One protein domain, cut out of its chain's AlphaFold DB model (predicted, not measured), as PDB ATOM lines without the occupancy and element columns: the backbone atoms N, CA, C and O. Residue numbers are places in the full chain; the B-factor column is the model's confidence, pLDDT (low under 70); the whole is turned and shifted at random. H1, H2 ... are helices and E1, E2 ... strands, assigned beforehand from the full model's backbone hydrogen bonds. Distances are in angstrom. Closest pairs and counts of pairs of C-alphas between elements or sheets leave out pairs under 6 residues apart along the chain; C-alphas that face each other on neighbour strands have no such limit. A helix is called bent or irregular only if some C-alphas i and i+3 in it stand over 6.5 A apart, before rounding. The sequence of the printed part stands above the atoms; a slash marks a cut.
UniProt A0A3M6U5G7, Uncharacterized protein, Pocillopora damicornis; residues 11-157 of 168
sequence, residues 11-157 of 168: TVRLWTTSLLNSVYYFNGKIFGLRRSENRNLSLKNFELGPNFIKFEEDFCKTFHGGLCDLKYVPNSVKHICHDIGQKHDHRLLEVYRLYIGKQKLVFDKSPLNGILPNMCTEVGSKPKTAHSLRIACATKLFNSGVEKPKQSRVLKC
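Overview. This is residues 11 to 157 of the 168 residues of an uncharacterized protein of Pocillopora damicornis (UniProt A0A3M6U5G7). A long helix, H1, runs through the domain as a spine, with H3, H4 and H5 set crosswise round it, and its last residues reach a small sheet of four strands at one end. The sheet has the order E1, E2, E3, E4 and is mixed, with E1, E2 and E3 antiparallel in turn and E4 parallel to E3; residues 57 to 75 make a long loop between E2 and E3, with C-alphas 11 to 27 A from the mean of all C-alphas. The printed part has 147 residues with five named helices and four named strands, in the order H1, H2, E1, E2, E3, H3, H4, H5, E4, and the class is mixed, helices and strands. It is compact, with a radius of gyration of the C-alphas of 16.0 A and spans of 46 by 43 by 30 A.

Arrangement. H1, residues 11 to 31, is the hub and touches three other helices. With its residues 16 to 23 it touches H3, residues 92 to 106, closest at the C-alphas of Leu 20 and Tyr 99, 6.1 A apart; the tilt is steep at 69.9 degrees, only just short of about perpendicular, and they run opposite ways. With residues 21 to 25 H1 touches H4, residues 112 to 122, about perpendicular at 77 degrees; the closest C-alphas, of Asn 21 and Ile 115, are 6.2 A apart. With residues 25 to 31 it touches H5, residues 130 to 143, at a steep tilt of 42 degrees, the same way; the closest C-alphas, of Lys 29 and Leu 133, are 5.0 A apart. H2, residues 35 to 39, is close to H1 but not clearly touching, with the closest C-alphas, of Tyr 24 and Asn 38, 7.3 A apart. H3 and H5 are apart. E1, residues 46 to 48, E2, residues 52 to 56, and E3, residues 76 to 80, form a meander, each strand the antiparallel neighbour of the one before; E1 and E2 are a hairpin, and so are E2 and E3. N 47 and O 54 are 2.9 A apart, and N 55 and O 77 are 2.8 A apart, both within hydrogen-bond range. E3, H3, H4, H5 and E4, residues 152 to 156, form a strand-helix-strand unit, two parallel neighbour strands with helices between; N 78 and O 153 are within hydrogen-bond range at 2.7 A. H1 only grazes the sheet, with its residues 27 to 31. In H1, H2 and H5 every O i to N i+4 pair is within hydrogen-bond range; in H3 9 of 11 are, and in H4 5 of 7.

Along the chain. H1 begins at C-alpha 11, (57.901, -16.301, 6.765), and measures 29.7 A from first to last C-alpha, ending at C-alpha 31, (38.872, -18.507, 29.490). H3 measures 20.3 A, H5 20.1 A and H4 16.1 A. H4 is irregular, but only just: C-alphas 113 and 116 are 6.8 A apart. E2 and E3 measure 13.0 A each and E4 13.6 A, while H2 measures 6.4 A and E1 6.6 A. E4 ends at C-alpha 156, (32.142, -27.951, 27.483).

Size, cuts and confidence. The two C-alphas farthest apart, those of Thr 11 and Leu 67, are 50.7 A apart. The printed part has no cut. The links E2 to E3, of 19 residues, and E3 to H3, of 11 residues, are long. The mean pLDDT of the printed part is 71.3; 51 residues are under 70, among them residues 59 to 73, residues 102 to 112 and residues 144 to 157, and E4 has a mean of 56.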
ATOM      1  N   THR A  11      58.895 -15.251   6.544       42.09
ATOM      2  CA  THR A  11      57.901 -16.301   6.765       42.09
ATOM      3  C   THR A  11      57.751 -16.550   8.263       42.09
ATOM      4  O   THR A  11      56.669 -16.340   8.800       42.09
ATOM      5  N   VAL A  12      58.845 -16.840   8.981       49.47
ATOM      6  CA  VAL A  12      58.832 -17.076  10.440       49.47
ATOM      7  C   VAL A  12      58.094 -15.961  11.193       49.47
ATOM      8  O   VAL A  12      57.250 -16.260  12.032       49.47
ATOM      9  N   ARG A  13      58.334 -14.685  10.855       50.56
ATOM     10  CA  ARG A  13      57.681 -13.529  11.496       50.56
ATOM     11  C   ARG A  13      56.159 -13.480  11.266       50.56
ATOM     12  O   ARG A  13      55.412 -13.152  12.190       50.56
ATOM     13  N   LEU A  14      55.682 -13.840  10.077       50.91
ATOM     14  CA  LEU A  14      54.248 -13.882   9.763       50.91
ATOM     15  C   LEU A  14      53.540 -15.030  10.505       50.91
ATOM     16  O   LEU A  14      52.564 -14.780  11.213       50.91
ATOM     17  N   TRP A  15      54.104 -16.244  10.477       50.97
ATOM     18  CA  TRP A  15      53.592 -17.396  11.240       50.97
ATOM     19  C   TRP A  15      53.558 -17.122  12.744       50.97
ATOM     20  O   TRP A  15      52.596 -17.462  13.432       50.97
ATOM     21  N   THR A  16      54.584 -16.441  13.272       63.00
ATOM     22  CA  THR A  16      54.613 -16.063  14.692       63.00
ATOM     23  C   THR A  16      53.492 -15.102  15.086       63.00
ATOM     24  O   THR A  16      53.018 -15.178  16.216       63.00
ATOM     25  N   THR A  17      53.064 -14.225  14.173       71.19
ATOM     26  CA  THR A  17      52.023 -13.223  14.439       71.19
ATOM     27  C   THR A  17      50.635 -13.852  14.356       71.19
ATOM     28  O   THR A  17      49.825 -13.644  15.254       71.19
ATOM     29  N   SER A  18      50.390 -14.695  13.347       74.19
ATOM     30  CA  SER A  18      49.129 -15.437  13.208       74.19
ATOM     31  C   SER A  18      48.861 -16.351  14.411       74.19
ATOM     32  O   SER A  18      47.780 -16.305  15.004       74.19
ATOM     33  N   LEU A  19      49.878 -17.097  14.863       75.44
ATOM     34  CA  LEU A  19      49.773 -17.937  16.060       75.44
ATOM     35  C   LEU A  19      49.451 -17.107  17.312       75.44
ATOM     36  O   LEU A  19      48.573 -17.466  18.094       75.44
ATOM     37  N   LEU A  20      50.142 -15.980  17.499       78.06
ATOM     38  CA  LEU A  20      49.950 -15.092  18.648       78.06
ATOM     39  C   LEU A  20      48.549 -14.469  18.668       78.06
ATOM     40  O   LEU A  20      47.909 -14.432  19.720       78.06
ATOM     41  N   ASN A  21      48.057 -14.036  17.511       81.12
ATOM     42  CA  ASN A  21      46.720 -13.479  17.347       81.12
ATOM     43  C   ASN A  21      45.634 -14.531  17.624       81.12
ATOM     44  O   ASN A  21      44.682 -14.265  18.363       81.12
ATOM     45  N   SER A  22      45.826 -15.746  17.109       81.00
ATOM     46  CA  SER A  22      44.900 -16.864  17.290       81.00
ATOM     47  C   SER A  22      44.812 -17.297  18.752       81.00
ATOM     48  O   SER A  22      43.722 -17.342  19.321       81.00
ATOM     49  N   VAL A  23      45.953 -17.541  19.405       81.62
ATOM     50  CA  VAL A  23      45.985 -17.917  20.829       81.62
ATOM     51  C   VAL A  23      45.383 -16.806  21.695       81.62
ATOM     52  O   VAL A  23      44.583 -17.090  22.583       81.62
ATOM     53  N   TYR A  24      45.663 -15.533  21.392       83.75
ATOM     54  CA  TYR A  24      45.038 -14.402  22.084       83.75
ATOM     55  C   TYR A  24      43.502 -14.402  21.957       83.75
ATOM     56  O   TYR A  24      42.794 -14.201  22.949       83.75
ATOM     57  N   TYR A  25      42.973 -14.667  20.759       85.00
ATOM     58  CA  TYR A  25      41.533 -14.793  20.527       85.00
ATOM     59  C   TYR A  25      40.919 -15.952  21.326       85.00
ATOM     60  O   TYR A  25      39.913 -15.761  22.017       85.00
ATOM     61  N   PHE A  26      41.526 -17.142  21.277       83.25
ATOM     62  CA  PHE A  26      41.021 -18.317  21.992       83.25
ATOM     63  C   PHE A  26      41.071 -18.138  23.508       83.25
ATOM     64  O   PHE A  26      40.088 -18.450  24.178       83.25
ATOM     65  N   ASN A  27      42.133 -17.534  24.040       85.50
ATOM     66  CA  ASN A  27      42.238 -17.201  25.459       85.50
ATOM     67  C   ASN A  27      41.069 -16.332  25.938       85.50
ATOM     68  O   ASN A  27      40.452 -16.607  26.969       85.50
ATOM     69  N   GLY A  28      40.722 -15.294  25.172       85.62
ATOM     70  CA  GLY A  28      39.577 -14.443  25.487       85.62
ATOM     71  C   GLY A  28      38.233 -15.163  25.325       85.62
ATOM     72  O   GLY A  28      37.327 -14.953  26.127       85.62
ATOM     73  N   LYS A  29      38.091 -16.019  24.308       84.38
ATOM     74  CA  LYS A  29      36.835 -16.720  23.993       84.38
ATOM     75  C   LYS A  29      36.531 -17.883  24.942       84.38
ATOM     76  O   LYS A  29      35.363 -18.116  25.244       84.38
ATOM     77  N   ILE A  30      37.554 -18.626  25.358       81.25
ATOM     78  CA  ILE A  30      37.429 -19.825  26.195       81.25
ATOM     79  C   ILE A  30      37.519 -19.441  27.668       81.25
ATOM     80  O   ILE A  30      36.584 -19.692  28.420       81.25
ATOM     81  N   PHE A  31      38.605 -18.786  28.076       81.62
ATOM     82  CA  PHE A  31      38.872 -18.507  29.490       81.62
ATOM     83  C   PHE A  31      38.402 -17.118  29.937       81.62
ATOM     84  O   PHE A  31      38.393 -16.822  31.130       81.62
ATOM     85  N   GLY A  32      37.994 -16.252  29.003       82.62
ATOM     86  CA  GLY A  32      37.552 -14.900  29.337       82.62
ATOM     87  C   GLY A  32      38.693 -13.985  29.784       82.62
ATOM     88  O   GLY A  32      38.436 -13.009  30.495       82.62
ATOM     89  N   LEU A  33      39.937 -14.288  29.386       83.19
ATOM     90  CA  LEU A  33      41.112 -13.550  29.852       83.19
ATOM     91  C   LEU A  33      41.072 -12.080  29.429       83.19
ATOM     92  O   LEU A  33      40.770 -11.725  28.284       83.19
ATOM     93  N   ARG A  34      41.454 -11.205  30.356       77.12
ATOM     94  CA  ARG A  34      41.683  -9.778  30.129       77.12
ATOM     95  C   ARG A  34      43.011  -9.549  29.422       77.12
ATOM     96  O   ARG A  34      43.868 -10.421  29.310       77.12
ATOM     97  N   ARG A  35      43.205  -8.314  28.962       74.50
ATOM     98  CA  ARG A  35      44.462  -7.873  28.347       74.50
ATOM     99  C   ARG A  35      45.657  -8.021  29.295       74.50
ATOM    100  O   ARG A  35      46.702  -8.479  28.855       74.50
ATOM    101  N   SER A  36      45.508  -7.626  30.559       74.19
ATOM    102  CA  SER A  36      46.565  -7.734  31.575       74.19
ATOM    103  C   SER A  36      46.864  -9.187  31.936       74.19
ATOM    104  O   SER A  36      48.024  -9.568  31.983       74.19
ATOM    105  N   GLU A  37      45.823 -10.004  32.102       77.00
ATOM    106  CA  GLU A  37      45.944 -11.444  32.365       77.00
ATOM    107  C   GLU A  37      46.658 -12.148  31.213       77.00
ATOM    108  O   GLU A  37      47.597 -12.889  31.457       77.00
ATOM    109  N   ASN A  38      46.305 -11.828  29.960       77.31
ATOM    110  CA  ASN A  38      47.019 -12.358  28.804       77.31
ATOM    111  C   ASN A  38      48.503 -12.005  28.834       77.31
ATOM    112  O   ASN A  38      49.275 -12.864  28.463       77.31
ATOM    113  N   ARG A  39      48.909 -10.792  29.241       75.88
ATOM    114  CA  ARG A  39      50.326 -10.364  29.256       75.88
ATOM    115  C   ARG A  39      51.181 -11.118  30.269       75.88
ATOM    116  O   ARG A  39      52.378 -11.266  30.042       75.88
ATOM    117  N   ASN A  40      50.564 -11.556  31.359       75.75
ATOM    118  CA  ASN A  40      51.245 -12.169  32.490       75.75
ATOM    119  C   ASN A  40      51.066 -13.693  32.509       75.75
ATOM    120  O   ASN A  40      51.238 -14.304  33.555       75.75
ATOM    121  N   LEU A  41      50.727 -14.314  31.372       79.62
ATOM    122  CA  LEU A  41      50.540 -15.758  31.312       79.62
ATOM    123  C   LEU A  41      51.855 -16.510  31.531       79.62
ATOM    124  O   LEU A  41      52.883 -16.252  30.902       79.62
ATOM    125  N   SER A  42      51.774 -17.519  32.386       80.19
ATOM    126  CA  SER A  42      52.808 -18.502  32.655       80.19
ATOM    127  C   SER A  42      52.310 -19.898  32.294       80.19
ATOM    128  O   SER A  42      51.120 -20.201  32.337       80.19
ATOM    129  N   LEU A  43      53.241 -20.801  31.968       79.31
ATOM    130  CA  LEU A  43      52.900 -22.206  31.711       79.31
ATOM    131  C   LEU A  43      52.311 -22.875  32.954       79.31
ATOM    132  O   LEU A  43      51.546 -23.820  32.825       79.31
ATOM    133  N   LYS A  44      52.642 -22.359  34.143       83.25
ATOM    134  CA  LYS A  44      52.115 -22.835  35.425       83.25
ATOM    135  C   LYS A  44      50.616 -22.571  35.586       83.25
ATOM    136  O   LYS A  44      49.975 -23.277  36.350       83.25
ATOM    137  N   ASN A  45      50.061 -21.599  34.855       84.38
ATOM    138  CA  ASN A  45      48.626 -21.310  34.890       84.38
ATOM    139  C   ASN A  45      47.792 -22.367  34.175       84.38
ATOM    140  O   ASN A  45      46.572 -22.342  34.302       84.38
ATOM    141  N   PHE A  46      48.416 -23.243  33.383       83.69
ATOM    142  CA  PHE A  46      47.709 -24.218  32.571       83.69
ATOM    143  C   PHE A  46      47.951 -25.637  33.074       83.69
ATOM    144  O   PHE A  46      49.083 -26.104  33.166       83.69
ATOM    145  N   GLU A  47      46.858 -26.346  33.321       84.44
ATOM    146  CA  GLU A  47      46.832 -27.773  33.620       84.44
ATOM    147  C   GLU A  47      46.143 -28.497  32.457       84.44
ATOM    148  O   GLU A  47      45.054 -28.108  32.026       84.44
ATOM    149  N   LEU A  48      46.769 -29.551  31.933       81.25
ATOM    150  CA  LEU A  48      46.192 -30.386  30.880       81.25
ATOM    151  C   LEU A  48      45.920 -31.772  31.423       81.25
ATOM    152  O   LEU A  48      46.842 -32.511  31.760       81.25
ATOM    153  N   GLY A  49      44.639 -32.109  31.486       76.94
ATOM    154  CA  GLY A  49      44.200 -33.462  31.783       76.94
ATOM    155  C   GLY A  49      43.850 -34.235  30.515       76.94
ATOM    156  O   GLY A  49      43.948 -33.692  29.419       76.94
ATOM    157  N   PRO A  50      43.361 -35.479  30.635       77.38
ATOM    158  CA  PRO A  50      43.116 -36.372  29.498       77.38
ATOM    159  C   PRO A  50      42.106 -35.865  28.470       77.38
ATOM    160  O   PRO A  50      42.145 -36.299  27.328       77.38
ATOM    161  N   ASN A  51      41.198 -34.970  28.866       80.62
ATOM    162  CA  ASN A  51      40.168 -34.411  27.986       80.62
ATOM    163  C   ASN A  51      39.864 -32.925  28.250       80.62
ATOM    164  O   ASN A  51      38.869 -32.387  27.761       80.62
ATOM    165  N   PHE A  52      40.698 -32.251  29.048       81.44
ATOM    166  CA  PHE A  52      40.487 -30.857  29.409       81.44
ATOM    167  C   PHE A  52      41.774 -30.035  29.425       81.44
ATOM    168  O   PHE A  52      42.853 -30.556  29.700       81.44
ATOM    169  N   ILE A  53      41.614 -28.730  29.224       82.38
ATOM    170  CA  ILE A  53      42.593 -27.695  29.552       82.38
ATOM    171  C   ILE A  53      42.007 -26.801  30.642       82.38
ATOM    172  O   ILE A  53      40.901 -26.285  30.509       82.38
ATOM    173  N   LYS A  54      42.724 -26.619  31.742       85.38
ATOM    174  CA  LYS A  54      42.326 -25.754  32.850       85.38
ATOM    175  C   LYS A  54      43.288 -24.583  32.940       85.38
ATOM    176  O   LYS A  54      44.493 -24.777  32.887       85.38
ATOM    177  N   PHE A  55      42.733 -23.387  33.066       85.44
ATOM    178  CA  PHE A  55      43.452 -22.165  33.384       85.44
ATOM    179  C   PHE A  55      43.191 -21.785  34.843       85.44
ATOM    180  O   PHE A  55      42.041 -21.832  35.286       85.44
ATOM    181  N   GLU A  56      44.228 -21.384  35.566       84.31
ATOM    182  CA  GLU A  56      44.165 -20.902  36.944       84.31
ATOM    183  C   GLU A  56      44.906 -19.567  37.067       84.31
ATOM    184  O   GLU A  56      46.044 -19.430  36.614       84.31
ATOM    185  N   GLU A  57      44.236 -18.560  37.628       78.62
ATOM    186  CA  GLU A  57      44.820 -17.230  37.839       78.62
ATOM    187  C   GLU A  57      45.976 -17.293  38.861       78.62
ATOM    188  O   GLU A  57      45.871 -17.993  39.861       78.62
ATOM    189  N   ASP A  58      47.066 -16.541  38.646       71.00
ATOM    190  CA  ASP A  58      48.209 -16.520  39.584       71.00
ATOM    191  C   ASP A  58      47.853 -15.919  40.949       71.00
ATOM    192  O   ASP A  58      48.354 -16.348  41.985       71.00
ATOM    193  N   PHE A  59      47.003 -14.891  40.949       61.56
ATOM    194  CA  PHE A  59      46.621 -14.167  42.153       61.56
ATOM    195  C   PHE A  59      45.157 -13.764  42.083       61.56
ATOM    196  O   PHE A  59      44.643 -13.339  41.044       61.56
ATOM    197  N   CYS A  60      44.505 -13.814  43.236       57.84
ATOM    198  CA  CYS A  60      43.275 -13.082  43.457       57.84
ATOM    199  C   CYS A  60      43.491 -11.598  43.202       57.84
ATOM    200  O   CYS A  60      44.485 -11.023  43.648       57.84
ATOM    201  N   LYS A  61      42.534 -10.952  42.535       55.50
ATOM    202  CA  LYS A  61      42.503  -9.489  42.497       55.50
ATOM    203  C   LYS A  61      42.456  -8.987  43.934       55.50
ATOM    204  O   LYS A  61      41.500  -9.263  44.652       55.50
ATOM    205  N   THR A  62      43.513  -8.309  44.351       45.62
ATOM    206  CA  THR A  62      43.671  -7.824  45.714       45.62
ATOM    207  C   THR A  62      42.594  -6.794  46.056       45.62
ATOM    208  O   THR A  62      42.325  -5.878  45.280       45.62
ATOM    209  N   PHE A  63      41.982  -7.017  47.222       41.59
ATOM    210  CA  PHE A  63      41.403  -6.155  48.271       41.59
ATOM    211  C   PHE A  63      40.955  -4.689  48.011       41.59
ATOM    212  O   PHE A  63      40.158  -4.181  48.790       41.59
ATOM    213  N   HIS A  64      41.368  -3.981  46.957       46.59
ATOM    214  CA  HIS A  64      41.059  -2.549  46.768       46.59
ATOM    215  C   HIS A  64      40.094  -2.232  45.614       46.59
ATOM    216  O   HIS A  64      39.981  -1.086  45.186       46.59
ATOM    217  N   GLY A  65      39.365  -3.230  45.113       46.53
ATOM    218  CA  GLY A  65      38.385  -3.068  44.037       46.53
ATOM    219  C   GLY A  65      36.934  -3.230  44.490       46.53
ATOM    220  O   GLY A  65      36.293  -4.181  44.060       46.53
ATOM    221  N   GLY A  66      36.415  -2.298  45.295       52.69
ATOM    222  CA  GLY A  66      34.982  -2.180  45.616       52.69
ATOM    223  C   GLY A  66      34.482  -3.032  46.795       52.69
ATOM    224  O   GLY A  66      34.943  -4.144  47.027       52.69
ATOM    225  N   LEU A  67      33.507  -2.481  47.527       43.81
ATOM    226  CA  LEU A  67      33.098  -2.830  48.900       43.81
ATOM    227  C   LEU A  67      32.511  -4.249  49.126       43.81
ATOM    228  O   LEU A  67      32.165  -4.552  50.261       43.81
ATOM    229  N   CYS A  68      32.395  -5.130  48.119       48.06
ATOM    230  CA  CYS A  68      31.661  -6.404  48.278       48.06
ATOM    231  C   CYS A  68      32.250  -7.666  47.606       48.06
ATOM    232  O   CYS A  68      31.660  -8.727  47.769       48.06
ATOM    233  N   ASP A  69      33.380  -7.622  46.889       49.78
ATOM    234  CA  ASP A  69      33.882  -8.800  46.142       49.78
ATOM    235  C   ASP A  69      35.313  -9.192  46.544       49.78
ATOM    236  O   ASP A  69      36.285  -9.039  45.798       49.78
ATOM    237  N   LEU A  70      35.442  -9.753  47.746       50.47
ATOM    238  CA  LEU A  70      36.671 -10.390  48.220       50.47
ATOM    239  C   LEU A  70      36.823 -11.774  47.570       50.47
ATOM    240  O   LEU A  70      36.299 -12.774  48.061       50.47
ATOM    241  N   LYS A  71      37.574 -11.873  46.469       53.84
ATOM    242  CA  LYS A  71      38.069 -13.178  46.006       53.84
ATOM    243  C   LYS A  71      39.330 -13.515  46.797       53.84
ATOM    244  O   LYS A  71      40.363 -12.921  46.546       53.84
ATOM    245  N   TYR A  72      39.246 -14.442  47.749       56.78
ATOM    246  CA  TYR A  72      40.422 -15.004  48.437       56.78
ATOM    247  C   TYR A  72      41.023 -16.209  47.701       56.78
ATOM    248  O   TYR A  72      42.179 -16.550  47.931       56.78
ATOM    249  N   VAL A  73      40.274 -16.803  46.765       65.00
ATOM    250  CA  VAL A  73      40.694 -17.970  45.975       65.00
ATOM    251  C   VAL A  73      40.823 -17.597  44.491       65.00
ATOM    252  O   VAL A  73      39.883 -16.997  43.947       65.00
ATOM    253  N   PRO A  74      41.957 -17.913  43.833       71.06
ATOM    254  CA  PRO A  74      42.140 -17.643  42.414       71.06
ATOM    255  C   PRO A  74      41.048 -18.310  41.583       71.06
ATOM    256  O   PRO A  74      40.601 -19.415  41.894       71.06
ATOM    257  N   ASN A  75      40.581 -17.649  40.519       75.44
ATOM    258  CA  ASN A  75      39.578 -18.292  39.679       75.44
ATOM    259  C   ASN A  75      40.237 -19.366  38.819       75.44
ATOM    260  O   ASN A  75      41.261 -19.119  38.180       75.44
ATOM    261  N   SER A  76      39.567 -20.511  38.707       79.50
ATOM    262  CA  SER A  76      39.919 -21.533  37.728       79.50
ATOM    263  C   SER A  76      38.826 -21.700  36.675       79.50
ATOM    264  O   SER A  76      37.625 -21.618  36.955       79.50
ATOM    265  N   VAL A  77      39.241 -21.908  35.427       80.25
ATOM    266  CA  VAL A  77      38.363 -22.199  34.292       80.25
ATOM    267  C   VAL A  77      38.870 -23.458  33.606       80.25
ATOM    268  O   VAL A  77      39.915 -23.452  32.964       80.25
ATOM    269  N   LYS A  78      38.114 -24.542  33.732       83.00
ATOM    270  CA  LYS A  78      38.340 -25.837  33.098       83.00
ATOM    271  C   LYS A  78      37.523 -25.925  31.817       83.00
ATOM    272  O   LYS A  78      36.304 -25.848  31.848       83.00
ATOM    273  N   HIS A  79      38.176 -26.123  30.689       80.75
ATOM    274  CA  HIS A  79      37.546 -26.350  29.401       80.75
ATOM    275  C   HIS A  79      37.694 -27.817  29.004       80.75
ATOM    276  O   HIS A  79      38.811 -28.312  28.893       80.75
ATOM    277  N   ILE A  80      36.575 -28.506  28.798       81.06
ATOM    278  CA  ILE A  80      36.534 -29.874  28.283       81.06
ATOM    279  C   ILE A  80      36.581 -29.786  26.757       81.06
ATOM    280  O   ILE A  80      35.636 -29.282  26.145       81.06
ATOM    281  N   CYS A  81      37.686 -30.256  26.179       76.19
ATOM    282  CA  CYS A  81      37.979 -30.156  24.749       76.19
ATOM    283  C   CYS A  81      37.257 -31.236  23.935       76.19
ATOM    284  O   CYS A  81      36.820 -30.982  22.819       76.19
ATOM    285  N   HIS A  82      37.155 -32.445  24.489       76.25
ATOM    286  CA  HIS A  82      36.569 -33.614  23.838       76.25
ATOM    287  C   HIS A  82      36.090 -34.631  24.885       76.25
ATOM    288  O   HIS A  82      36.271 -34.445  26.094       76.25
ATOM    289  N   ASP A  83      35.449 -35.706  24.435       78.25
ATOM    290  CA  ASP A  83      35.026 -36.790  25.320       78.25
ATOM    291  C   ASP A  83      36.223 -37.662  25.752       78.25
ATOM    292  O   ASP A  83      37.299 -37.649  25.143       78.25
ATOM    293  N   ILE A  84      36.060 -38.380  26.865       75.88
ATOM    294  CA  ILE A  84      37.112 -39.220  27.455       75.88
ATOM    295  C   ILE A  84      37.453 -40.362  26.487       75.88
ATOM    296  O   ILE A  84      36.559 -40.990  25.930       75.88
ATOM    297  N   GLY A  85      38.748 -40.627  26.292       70.25
ATOM    298  CA  GLY A  85      39.243 -41.668  25.381       70.25
ATOM    299  C   GLY A  85      39.577 -41.170  23.974       70.25
ATOM    300  O   GLY A  85      40.288 -41.855  23.244       70.25
ATOM    301  N   GLN A  86      39.153 -39.955  23.609       74.12
ATOM    302  CA  GLN A  86      39.714 -39.269  22.447       74.12
ATOM    303  C   GLN A  86      41.095 -38.703  22.798       74.12
ATOM    304  O   GLN A  86      41.340 -38.309  23.940       74.12
ATOM    305  N   LYS A  87      42.022 -38.698  21.836       62.09
ATOM    306  CA  LYS A  87      43.334 -38.076  22.037       62.09
ATOM    307  C   LYS A  87      43.185 -36.563  21.948       62.09
ATOM    308  O   LYS A  87      42.626 -36.059  20.975       62.09
ATOM    309  N   HIS A  88      43.757 -35.855  22.918       62.16
ATOM    310  CA  HIS A  88      44.058 -34.438  22.731       62.16
ATOM    311  C   HIS A  88      44.963 -34.272  21.529       62.16
ATOM    312  O   HIS A  88      45.823 -35.115  21.277       62.16
ATOM    313  N   ASP A  89      44.845 -33.146  20.843       62.28
ATOM    314  CA  ASP A  89      45.895 -32.763  19.918       62.28
ATOM    315  C   ASP A  89      47.177 -32.470  20.720       62.28
ATOM    316  O   ASP A  89      47.222 -31.565  21.563       62.28
ATOM    317  N   HIS A  90      48.219 -33.275  20.496       55.31
ATOM    318  CA  HIS A  90      49.460 -33.303  21.283       55.31
ATOM    319  C   HIS A  90      50.237 -31.970  21.268       55.31
ATOM    320  O   HIS A  90      51.203 -31.802  22.010       55.31
ATOM    321  N   ARG A  91      49.819 -30.993  20.460       70.25
ATOM    322  CA  ARG A  91      50.543 -29.735  20.238       70.25
ATOM    323  C   ARG A  91      50.121 -28.590  21.148       70.25
ATOM    324  O   ARG A  91      50.744 -27.534  21.113       70.25
ATOM    325  N   LEU A  92      49.103 -28.761  21.993       70.06
ATOM    326  CA  LEU A  92      48.549 -27.648  22.768       70.06
ATOM    327  C   LEU A  92      49.565 -27.021  23.740       70.06
ATOM    328  O   LEU A  92      49.740 -25.802  23.751       70.06
ATOM    329  N   LEU A  93      50.300 -27.842  24.500       67.38
ATOM    330  CA  LEU A  93      51.385 -27.352  25.365       67.38
ATOM    331  C   LEU A  93      52.478 -26.660  24.575       67.38
ATOM    332  O   LEU A  93      52.987 -25.634  25.010       67.38
ATOM    333  N   GLU A  94      52.867 -27.229  23.442       72.69
ATOM    334  CA  GLU A  94      53.923 -26.673  22.603       72.69
ATOM    335  C   GLU A  94      53.503 -25.321  22.027       72.69
ATOM    336  O   GLU A  94      54.286 -24.373  22.065       72.69
ATOM    337  N   VAL A  95      52.241 -25.183  21.613       76.50
ATOM    338  CA  VAL A  95      51.647 -23.910  21.193       76.50
ATOM    339  C   VAL A  95      51.690 -22.883  22.324       76.50
ATOM    340  O   VAL A  95      52.145 -21.763  22.090       76.50
ATOM    341  N   TYR A  96      51.309 -23.240  23.556       76.19
ATOM    342  CA  TYR A  96      51.401 -22.317  24.695       76.19
ATOM    343  C   TYR A  96      52.850 -21.997  25.093       76.19
ATOM    344  O   TYR A  96      53.143 -20.848  25.420       76.19
ATOM    345  N   ARG A  97      53.785 -22.955  25.006       76.44
ATOM    346  CA  ARG A  97      55.228 -22.710  25.208       76.44
ATOM    347  C   ARG A  97      55.749 -21.698  24.190       76.44
ATOM    348  O   ARG A  97      56.419 -20.736  24.567       76.44
ATOM    349  N   LEU A  98      55.401 -21.882  22.917       76.75
ATOM    350  CA  LEU A  98      55.750 -20.961  21.835       76.75
ATOM    351  C   LEU A  98      55.098 -19.587  22.030       76.75
ATOM    352  O   LEU A  98      55.758 -18.569  21.813       76.75
ATOM    353  N   TYR A  99      53.833 -19.547  22.454       78.06
ATOM    354  CA  TYR A  99      53.093 -18.316  22.723       78.06
ATOM    355  C   TYR A  99      53.717 -17.518  23.871       78.06
ATOM    356  O   TYR A  99      54.051 -16.354  23.676       78.06
ATOM    357  N   ILE A 100      53.950 -18.138  25.032       75.12
ATOM    358  CA  ILE A 100      54.514 -17.480  26.223       75.12
ATOM    359  C   ILE A 100      55.952 -17.018  25.965       75.12
ATOM    360  O   ILE A 100      56.319 -15.897  26.323       75.12
ATOM    361  N   GLY A 101      56.758 -17.837  25.278       73.12
ATOM    362  CA  GLY A 101      58.118 -17.461  24.890       73.12
ATOM    363  C   GLY A 101      58.163 -16.226  23.982       73.12
ATOM    364  O   GLY A 101      59.046 -15.383  24.127       73.12
ATOM    365  N   LYS A 102      57.186 -16.072  23.078       68.06
ATOM    366  CA  LYS A 102      57.097 -14.929  22.150       68.06
ATOM    367  C   LYS A 102      56.355 -13.731  22.729       68.06
ATOM    368  O   LYS A 102      56.635 -12.598  22.347       68.06
ATOM    369  N   GLN A 103      55.442 -13.960  23.661       65.25
ATOM    370  CA  GLN A 103      54.666 -12.922  24.322       65.25
ATOM    371  C   GLN A 103      55.569 -11.878  24.976       65.25
ATOM    372  O   GLN A 103      55.375 -10.683  24.746       65.25
ATOM    373  N   LYS A 104      56.603 -12.328  25.695       61.31
ATOM    374  CA  LYS A 104      57.600 -11.448  26.321       61.31
ATOM    375  C   LYS A 104      58.379 -10.589  25.317       61.31
ATOM    376  O   LYS A 104      58.890  -9.544  25.681       61.31
ATOM    377  N   LEU A 105      58.459 -11.007  24.054       56.28
ATOM    378  CA  LEU A 105      59.209 -10.301  23.011       56.28
ATOM    379  C   LEU A 105      58.336  -9.338  22.184       56.28
ATOM    380  O   LEU A 105      58.850  -8.358  21.643       56.28
ATOM    381  N   VAL A 106      57.032  -9.615  22.053       55.81
ATOM    382  CA  VAL A 106      56.122  -8.923  21.115       55.81
ATOM    383  C   VAL A 106      55.158  -7.952  21.812       55.81
ATOM    384  O   VAL A 106      54.840  -6.892  21.260       55.81
ATOM    385  N   PHE A 107      54.692  -8.267  23.026       57.25
ATOM    386  CA  PHE A 107      53.652  -7.475  23.700       57.25
ATOM    387  C   PHE A 107      54.156  -6.234  24.440       57.25
ATOM    388  O   PHE A 107      53.337  -5.363  24.753       57.25
ATOM    389  N   ASP A 108      55.469  -6.119  24.643       52.66
ATOM    390  CA  ASP A 108      56.105  -4.889  25.129       52.66
ATOM    391  C   ASP A 108      56.116  -3.777  24.069       52.66
ATOM    392  O   ASP A 108      56.202  -2.602  24.409       52.66
ATOM    393  N   LYS A 109      55.972  -4.122  22.780       48.44
ATOM    394  CA  LYS A 109      56.117  -3.168  21.665       48.44
ATOM    395  C   LYS A 109      54.833  -2.871  20.888       48.44
ATOM    396  O   LYS A 109      54.816  -1.919  20.118       48.44
ATOM    397  N   SER A 110      53.762  -3.655  21.054       53.59
ATOM    398  CA  SER A 110      52.524  -3.503  20.271       53.59
ATOM    399  C   SER A 110      51.261  -3.404  21.145       53.59
ATOM    400  O   SER A 110      51.115  -4.123  22.143       53.59
ATOM    401  N   PRO A 111      50.303  -2.518  20.804       62.78
ATOM    402  CA  PRO A 111      49.052  -2.425  21.537       62.78
ATOM    403  C   PRO A 111      48.167  -3.637  21.211       62.78
ATOM    404  O   PRO A 111      47.580  -3.713  20.136       62.78
ATOM    405  N   LEU A 112      47.990  -4.550  22.178       69.19
ATOM    406  CA  LEU A 112      47.029  -5.676  22.100       69.19
ATOM    407  C   LEU A 112      45.622  -5.267  21.635       69.19
ATOM    408  O   LEU A 112      44.878  -6.094  21.119       69.19
ATOM    409  N   ASN A 113      45.261  -3.995  21.817       72.62
ATOM    410  CA  ASN A 113      43.987  -3.433  21.384       72.62
ATOM    411  C   ASN A 113      43.763  -3.537  19.868       72.62
ATOM    412  O   ASN A 113      42.611  -3.589  19.461       72.62
ATOM    413  N   GLY A 114      44.823  -3.579  19.052       75.19
ATOM    414  CA  GLY A 114      44.711  -3.682  17.594       75.19
ATOM    415  C   GLY A 114      44.539  -5.110  17.075       75.19
ATOM    416  O   GLY A 114      44.023  -5.293  15.982       75.19
ATOM    417  N   ILE A 115      44.905  -6.132  17.858       81.12
ATOM    418  CA  ILE A 115      44.930  -7.528  17.386       81.12
ATOM    419  C   ILE A 115      43.536  -8.002  16.959       81.12
ATOM    420  O   ILE A 115      43.360  -8.507  15.856       81.12
ATOM    421  N   LEU A 116      42.538  -7.817  17.827       80.62
ATOM    422  CA  LEU A 116      41.167  -8.256  17.562       80.62
ATOM    423  C   LEU A 116      40.494  -7.471  16.429       80.62
ATOM    424  O   LEU A 116      39.953  -8.123  15.539       80.62
ATOM    425  N   PRO A 117      40.530  -6.125  16.413       84.81
ATOM    426  CA  PRO A 117      40.028  -5.350  15.286       84.81
ATOM    427  C   PRO A 117      40.674  -5.742  13.960       84.81
ATOM    428  O   PRO A 117      39.943  -5.980  13.009       84.81
ATOM    429  N   ASN A 118      42.001  -5.900  13.911       83.94
ATOM    430  CA  ASN A 118      42.706  -6.243  12.675       83.94
ATOM    431  C   ASN A 118      42.299  -7.625  12.156       83.94
ATOM    432  O   ASN A 118      41.915  -7.734  10.997       83.94
ATOM    433  N   MET A 119      42.269  -8.644  13.026       82.69
ATOM    434  CA  MET A 119      41.750  -9.968  12.654       82.69
ATOM    435  C   MET A 119      40.309  -9.895  12.139       82.69
ATOM    436  O   MET A 119      39.955 -10.588  11.194       82.69
ATOM    437  N   CYS A 120      39.459  -9.074  12.767       83.81
ATOM    438  CA  CYS A 120      38.067  -8.936  12.346       83.81
ATOM    439  C   CYS A 120      37.962  -8.288  10.962       83.81
ATOM    440  O   CYS A 120      37.181  -8.770  10.146       83.81
ATOM    441  N   THR A 121      38.758  -7.250  10.698       85.75
ATOM    442  CA  THR A 121      38.835  -6.577   9.398       85.75
ATOM    443  C   THR A 121      39.331  -7.519   8.304       85.75
ATOM    444  O   THR A 121      38.741  -7.546   7.229       85.75
ATOM    445  N   GLU A 122      40.359  -8.328   8.584       83.62
ATOM    446  CA  GLU A 122      40.910  -9.309   7.634       83.62
ATOM    447  C   GLU A 122      39.860 -10.322   7.162       83.62
ATOM    448  O   GLU A 122      39.863 -10.717   6.000       83.62
ATOM    449  N   VAL A 123      38.920 -10.702   8.032       83.25
ATOM    450  CA  VAL A 123      37.823 -11.623   7.692       83.25
ATOM    451  C   VAL A 123      36.528 -10.907   7.278       83.25
ATOM    452  O   VAL A 123      35.470 -11.532   7.225       83.25
ATOM    453  N   GLY A 124      36.570  -9.590   7.036       85.12
ATOM    454  CA  GLY A 124      35.405  -8.800   6.614       85.12
ATOM    455  C   GLY A 124      34.309  -8.655   7.679       85.12
ATOM    456  O   GLY A 124      33.148  -8.408   7.364       85.12
ATOM    457  N   SER A 125      34.652  -8.827   8.955       84.62
ATOM    458  CA  SER A 125      33.713  -8.770  10.076       84.62
ATOM    459  C   SER A 125      33.818  -7.468  10.871       84.62
ATOM    460  O   SER A 125      34.846  -6.790  10.883       84.62
ATOM    461  N   LYS A 126      32.744  -7.119  11.593       87.00
ATOM    462  CA  LYS A 126      32.746  -5.941  12.474       87.00
ATOM    463  C   LYS A 126      33.840  -6.070  13.550       87.00
ATOM    464  O   LYS A 126      33.940  -7.139  14.162       87.00
ATOM    465  N   PRO A 127      34.598  -4.994  13.843       86.19
ATOM    466  CA  PRO A 127      35.645  -5.013  14.858       86.19
ATOM    467  C   PRO A 127      35.140  -5.511  16.211       86.19
ATOM    468  O   PRO A 127      34.104  -5.066  16.713       86.19
ATOM    469  N   LYS A 128      35.896  -6.419  16.827       85.56
ATOM    470  CA  LYS A 128      35.626  -6.917  18.180       85.56
ATOM    471  C   LYS A 128      36.694  -6.438  19.145       85.56
ATOM    472  O   LYS A 128      37.827  -6.158  18.767       85.56
ATOM    473  N   THR A 129      36.335  -6.379  20.422       85.88
ATOM    474  CA  THR A 129      37.269  -6.043  21.499       85.88
ATOM    475  C   THR A 129      37.468  -7.236  22.426       85.88
ATOM    476  O   THR A 129      36.686  -8.190  22.429       85.88
ATOM    477  N   ALA A 130      38.484  -7.167  23.291       82.06
ATOM    478  CA  ALA A 130      38.649  -8.144  24.365       82.06
ATOM    479  C   ALA A 130      37.410  -8.203  25.281       82.06
ATOM    480  O   ALA A 130      37.105  -9.241  25.861       82.06
ATOM    481  N   HIS A 131      36.660  -7.100  25.409       83.69
ATOM    482  CA  HIS A 131      35.384  -7.109  26.115       83.69
ATOM    483  C   HIS A 131      34.333  -7.958  25.384       83.69
ATOM    484  O   HIS A 131      33.695  -8.783  26.028       83.69
ATOM    485  N   SER A 132      34.235  -7.860  24.055       85.94
ATOM    486  CA  SER A 132      33.329  -8.690  23.247       85.94
ATOM    487  C   SER A 132      33.578 -10.192  23.439       85.94
ATOM    488  O   SER A 132      32.629 -10.965  23.545       85.94
ATOM    489  N   LEU A 133      34.845 -10.616  23.533       85.69
ATOM    490  CA  LEU A 133      35.186 -12.018  23.807       85.69
ATOM    491  C   LEU A 133      34.739 -12.467  25.204       85.69
ATOM    492  O   LEU A 133      34.230 -13.573  25.360       85.69
ATOM    493  N   ARG A 134      34.878 -11.592  26.207       83.19
ATOM    494  CA  ARG A 134      34.426 -11.873  27.577       83.19
ATOM    495  C   ARG A 134      32.916 -12.009  27.669       83.19
ATOM    496  O   ARG A 134      32.454 -12.913  28.354       83.19
ATOM    497  N   ILE A 135      32.168 -11.155  26.970       82.94
ATOM    498  CA  ILE A 135      30.712 -11.295  26.869       82.94
ATOM    499  C   ILE A 135      30.373 -12.655  26.254       82.94
ATOM    500  O   ILE A 135      29.603 -13.400  26.845       82.94
ATOM    501  N   ALA A 136      31.026 -13.044  25.155       84.19
ATOM    502  CA  ALA A 136      30.801 -14.355  24.544       84.19
ATOM    503  C   ALA A 136      31.115 -15.531  25.493       84.19
ATOM    504  O   ALA A 136      30.362 -16.502  25.533       84.19
ATOM    505  N   CYS A 137      32.197 -15.449  26.273       82.00
ATOM    506  CA  CYS A 137      32.530 -16.439  27.303       82.00
ATOM    507  C   CYS A 137      31.455 -16.485  28.407       82.00
ATOM    508  O   CYS A 137      30.952 -17.559  28.734       82.00
ATOM    509  N   ALA A 138      31.036 -15.329  28.932       77.50
ATOM    510  CA  ALA A 138      30.009 -15.230  29.969       77.50
ATOM    511  C   ALA A 138      28.638 -15.745  29.498       77.50
ATOM    512  O   ALA A 138      27.999 -16.511  30.213       77.50
ATOM    513  N   THR A 139      28.211 -15.393  28.283       81.31
ATOM    514  CA  THR A 139      26.967 -15.895  27.681       81.31
ATOM    515  C   THR A 139      27.005 -17.411  27.515       81.31
ATOM    516  O   THR A 139      26.023 -18.079  27.813       81.31
ATOM    517  N   LYS A 140      28.141 -17.983  27.092       79.38
ATOM    518  CA  LYS A 140      28.296 -19.442  27.010       79.38
ATOM    519  C   LYS A 140      28.161 -20.115  28.372       79.38
ATOM    520  O   LYS A 140      27.472 -21.122  28.463       79.38
ATOM    521  N   LEU A 141      28.793 -19.553  29.405       71.50
ATOM    522  CA  LEU A 141      28.673 -20.051  30.777       71.50
ATOM    523  C   LEU A 141      27.211 -20.038  31.237       71.50
ATOM    524  O   LEU A 141      26.699 -21.061  31.687       71.50
ATOM    525  N   PHE A 142      26.532 -18.907  31.050       75.50
ATOM    526  CA  PHE A 142      25.129 -18.747  31.420       75.50
ATOM    527  C   PHE A 142      24.228 -19.760  30.701       75.50
ATOM    528  O   PHE A 142      23.478 -20.489  31.342       75.50
ATOM    529  N   ASN A 143      24.378 -19.892  29.380       78.75
ATOM    530  CA  ASN A 143      23.592 -20.834  28.579       78.75
ATOM    531  C   ASN A 143      23.882 -22.306  28.913       78.75
ATOM    532  O   ASN A 143      23.050 -23.164  28.646       78.75
ATOM    533  N   SER A 144      25.049 -22.614  29.488       69.44
ATOM    534  CA  SER A 144      25.387 -23.965  29.953       69.44
ATOM    535  C   SER A 144      24.806 -24.318  31.329       69.44
ATOM    536  O   SER A 144      25.149 -25.362  31.874       69.44
ATOM    537  N   GLY A 145      23.949 -23.462  31.899       67.94
ATOM    538  CA  GLY A 145      23.332 -23.696  33.207       67.94
ATOM    539  C   GLY A 145      24.295 -23.508  34.380       67.94
ATOM    540  O   GLY A 145      24.033 -23.989  35.478       67.94
ATOM    541  N   VAL A 146      25.425 -22.822  34.167       63.91
ATOM    542  CA  VAL A 146      26.349 -22.479  35.253       63.91
ATOM    543  C   VAL A 146      25.757 -21.297  36.022       63.91
ATOM    544  O   VAL A 146      25.875 -20.144  35.600       63.91
ATOM    545  N   GLU A 147      25.106 -21.586  37.148       56.00
ATOM    546  CA  GLU A 147      24.672 -20.571  38.111       56.00
ATOM    547  C   GLU A 147      25.880 -19.784  38.675       56.00
ATOM    548  O   GLU A 147      27.026 -20.241  38.642       56.00
ATOM    549  N   LYS A 148      25.632 -18.551  39.142       51.25
ATOM    550  CA  LYS A 148      26.622 -17.546  39.599       51.25
ATOM    551  C   LYS A 148      27.703 -18.107  40.567       51.25
ATOM    552  O   LYS A 148      27.498 -19.113  41.236       51.25
ATOM    553  N   PRO A 149      28.895 -17.479  40.623       48.88
ATOM    554  CA  PRO A 149      30.176 -18.161  40.472       48.88
ATOM    555  C   PRO A 149      30.618 -18.940  41.714       48.88
ATOM    556  O   PRO A 149      30.981 -18.354  42.733       48.88
ATOM    557  N   LYS A 150      30.750 -20.260  41.568       46.94
ATOM    558  CA  LYS A 150      31.721 -21.030  42.354       46.94
ATOM    559  C   LYS A 150      33.127 -20.776  41.788       46.94
ATOM    560  O   LYS A 150      33.294 -20.510  40.597       46.94
ATOM    561  N   GLN A 151      34.134 -20.823  42.657       52.47
ATOM    562  CA  GLN A 151      35.552 -20.498  42.401       52.47
ATOM    563  C   GLN A 151      36.203 -21.316  41.259       52.47
ATOM    564  O   GLN A 151      37.283 -20.973  40.772       52.47
ATOM    565  N   SER A 152      35.519 -22.351  40.769       53.38
ATOM    566  CA  SER A 152      35.880 -23.168  39.614       53.38
ATOM    567  C   SER A 152      34.747 -23.193  38.580       53.38
ATOM    568  O   SER A 152      33.576 -23.388  38.903       53.38
ATOM    569  N   ARG A 153      35.093 -22.978  37.305       67.19
ATOM    570  CA  ARG A 153      34.154 -22.979  36.170       67.19
ATOM    571  C   ARG A 153      34.489 -24.118  35.219       67.19
ATOM    572  O   ARG A 153      35.658 -24.285  34.893       67.19
ATOM    573  N   VAL A 154      33.492 -24.866  34.746       54.31
ATOM    574  CA  VAL A 154      33.675 -25.922  33.737       54.31
ATOM    575  C   VAL A 154      32.924 -25.547  32.460       54.31
ATOM    576  O   VAL A 154      31.736 -25.254  32.502       54.31
ATOM    577  N   LEU A 155      33.617 -25.547  31.325       54.91
ATOM    578  CA  LEU A 155      33.091 -25.222  30.002       54.91
ATOM    579  C   LEU A 155      33.235 -26.430  29.081       54.91
ATOM    580  O   LEU A 155      34.353 -26.807  28.748       54.91
ATOM    581  N   LYS A 156      32.124 -27.000  28.605       48.84
ATOM    582  CA  LYS A 156      32.142 -27.951  27.483       48.84
ATOM    583  C   LYS A 156      31.952 -27.155  26.190       48.84
ATOM    584  O   LYS A 156      30.962 -26.446  26.034       48.84
ATOM    585  N   CYS A 157      32.915 -27.194  25.276       43.03
ATOM    586  CA  CYS A 157      32.810 -26.509  23.986       43.03
ATOM    587  C   CYS A 157      33.341 -27.428  22.892       43.03
ATOM    588  O   CYS A 157      34.357 -28.081  23.083       43.03
TER     589      CYS A 157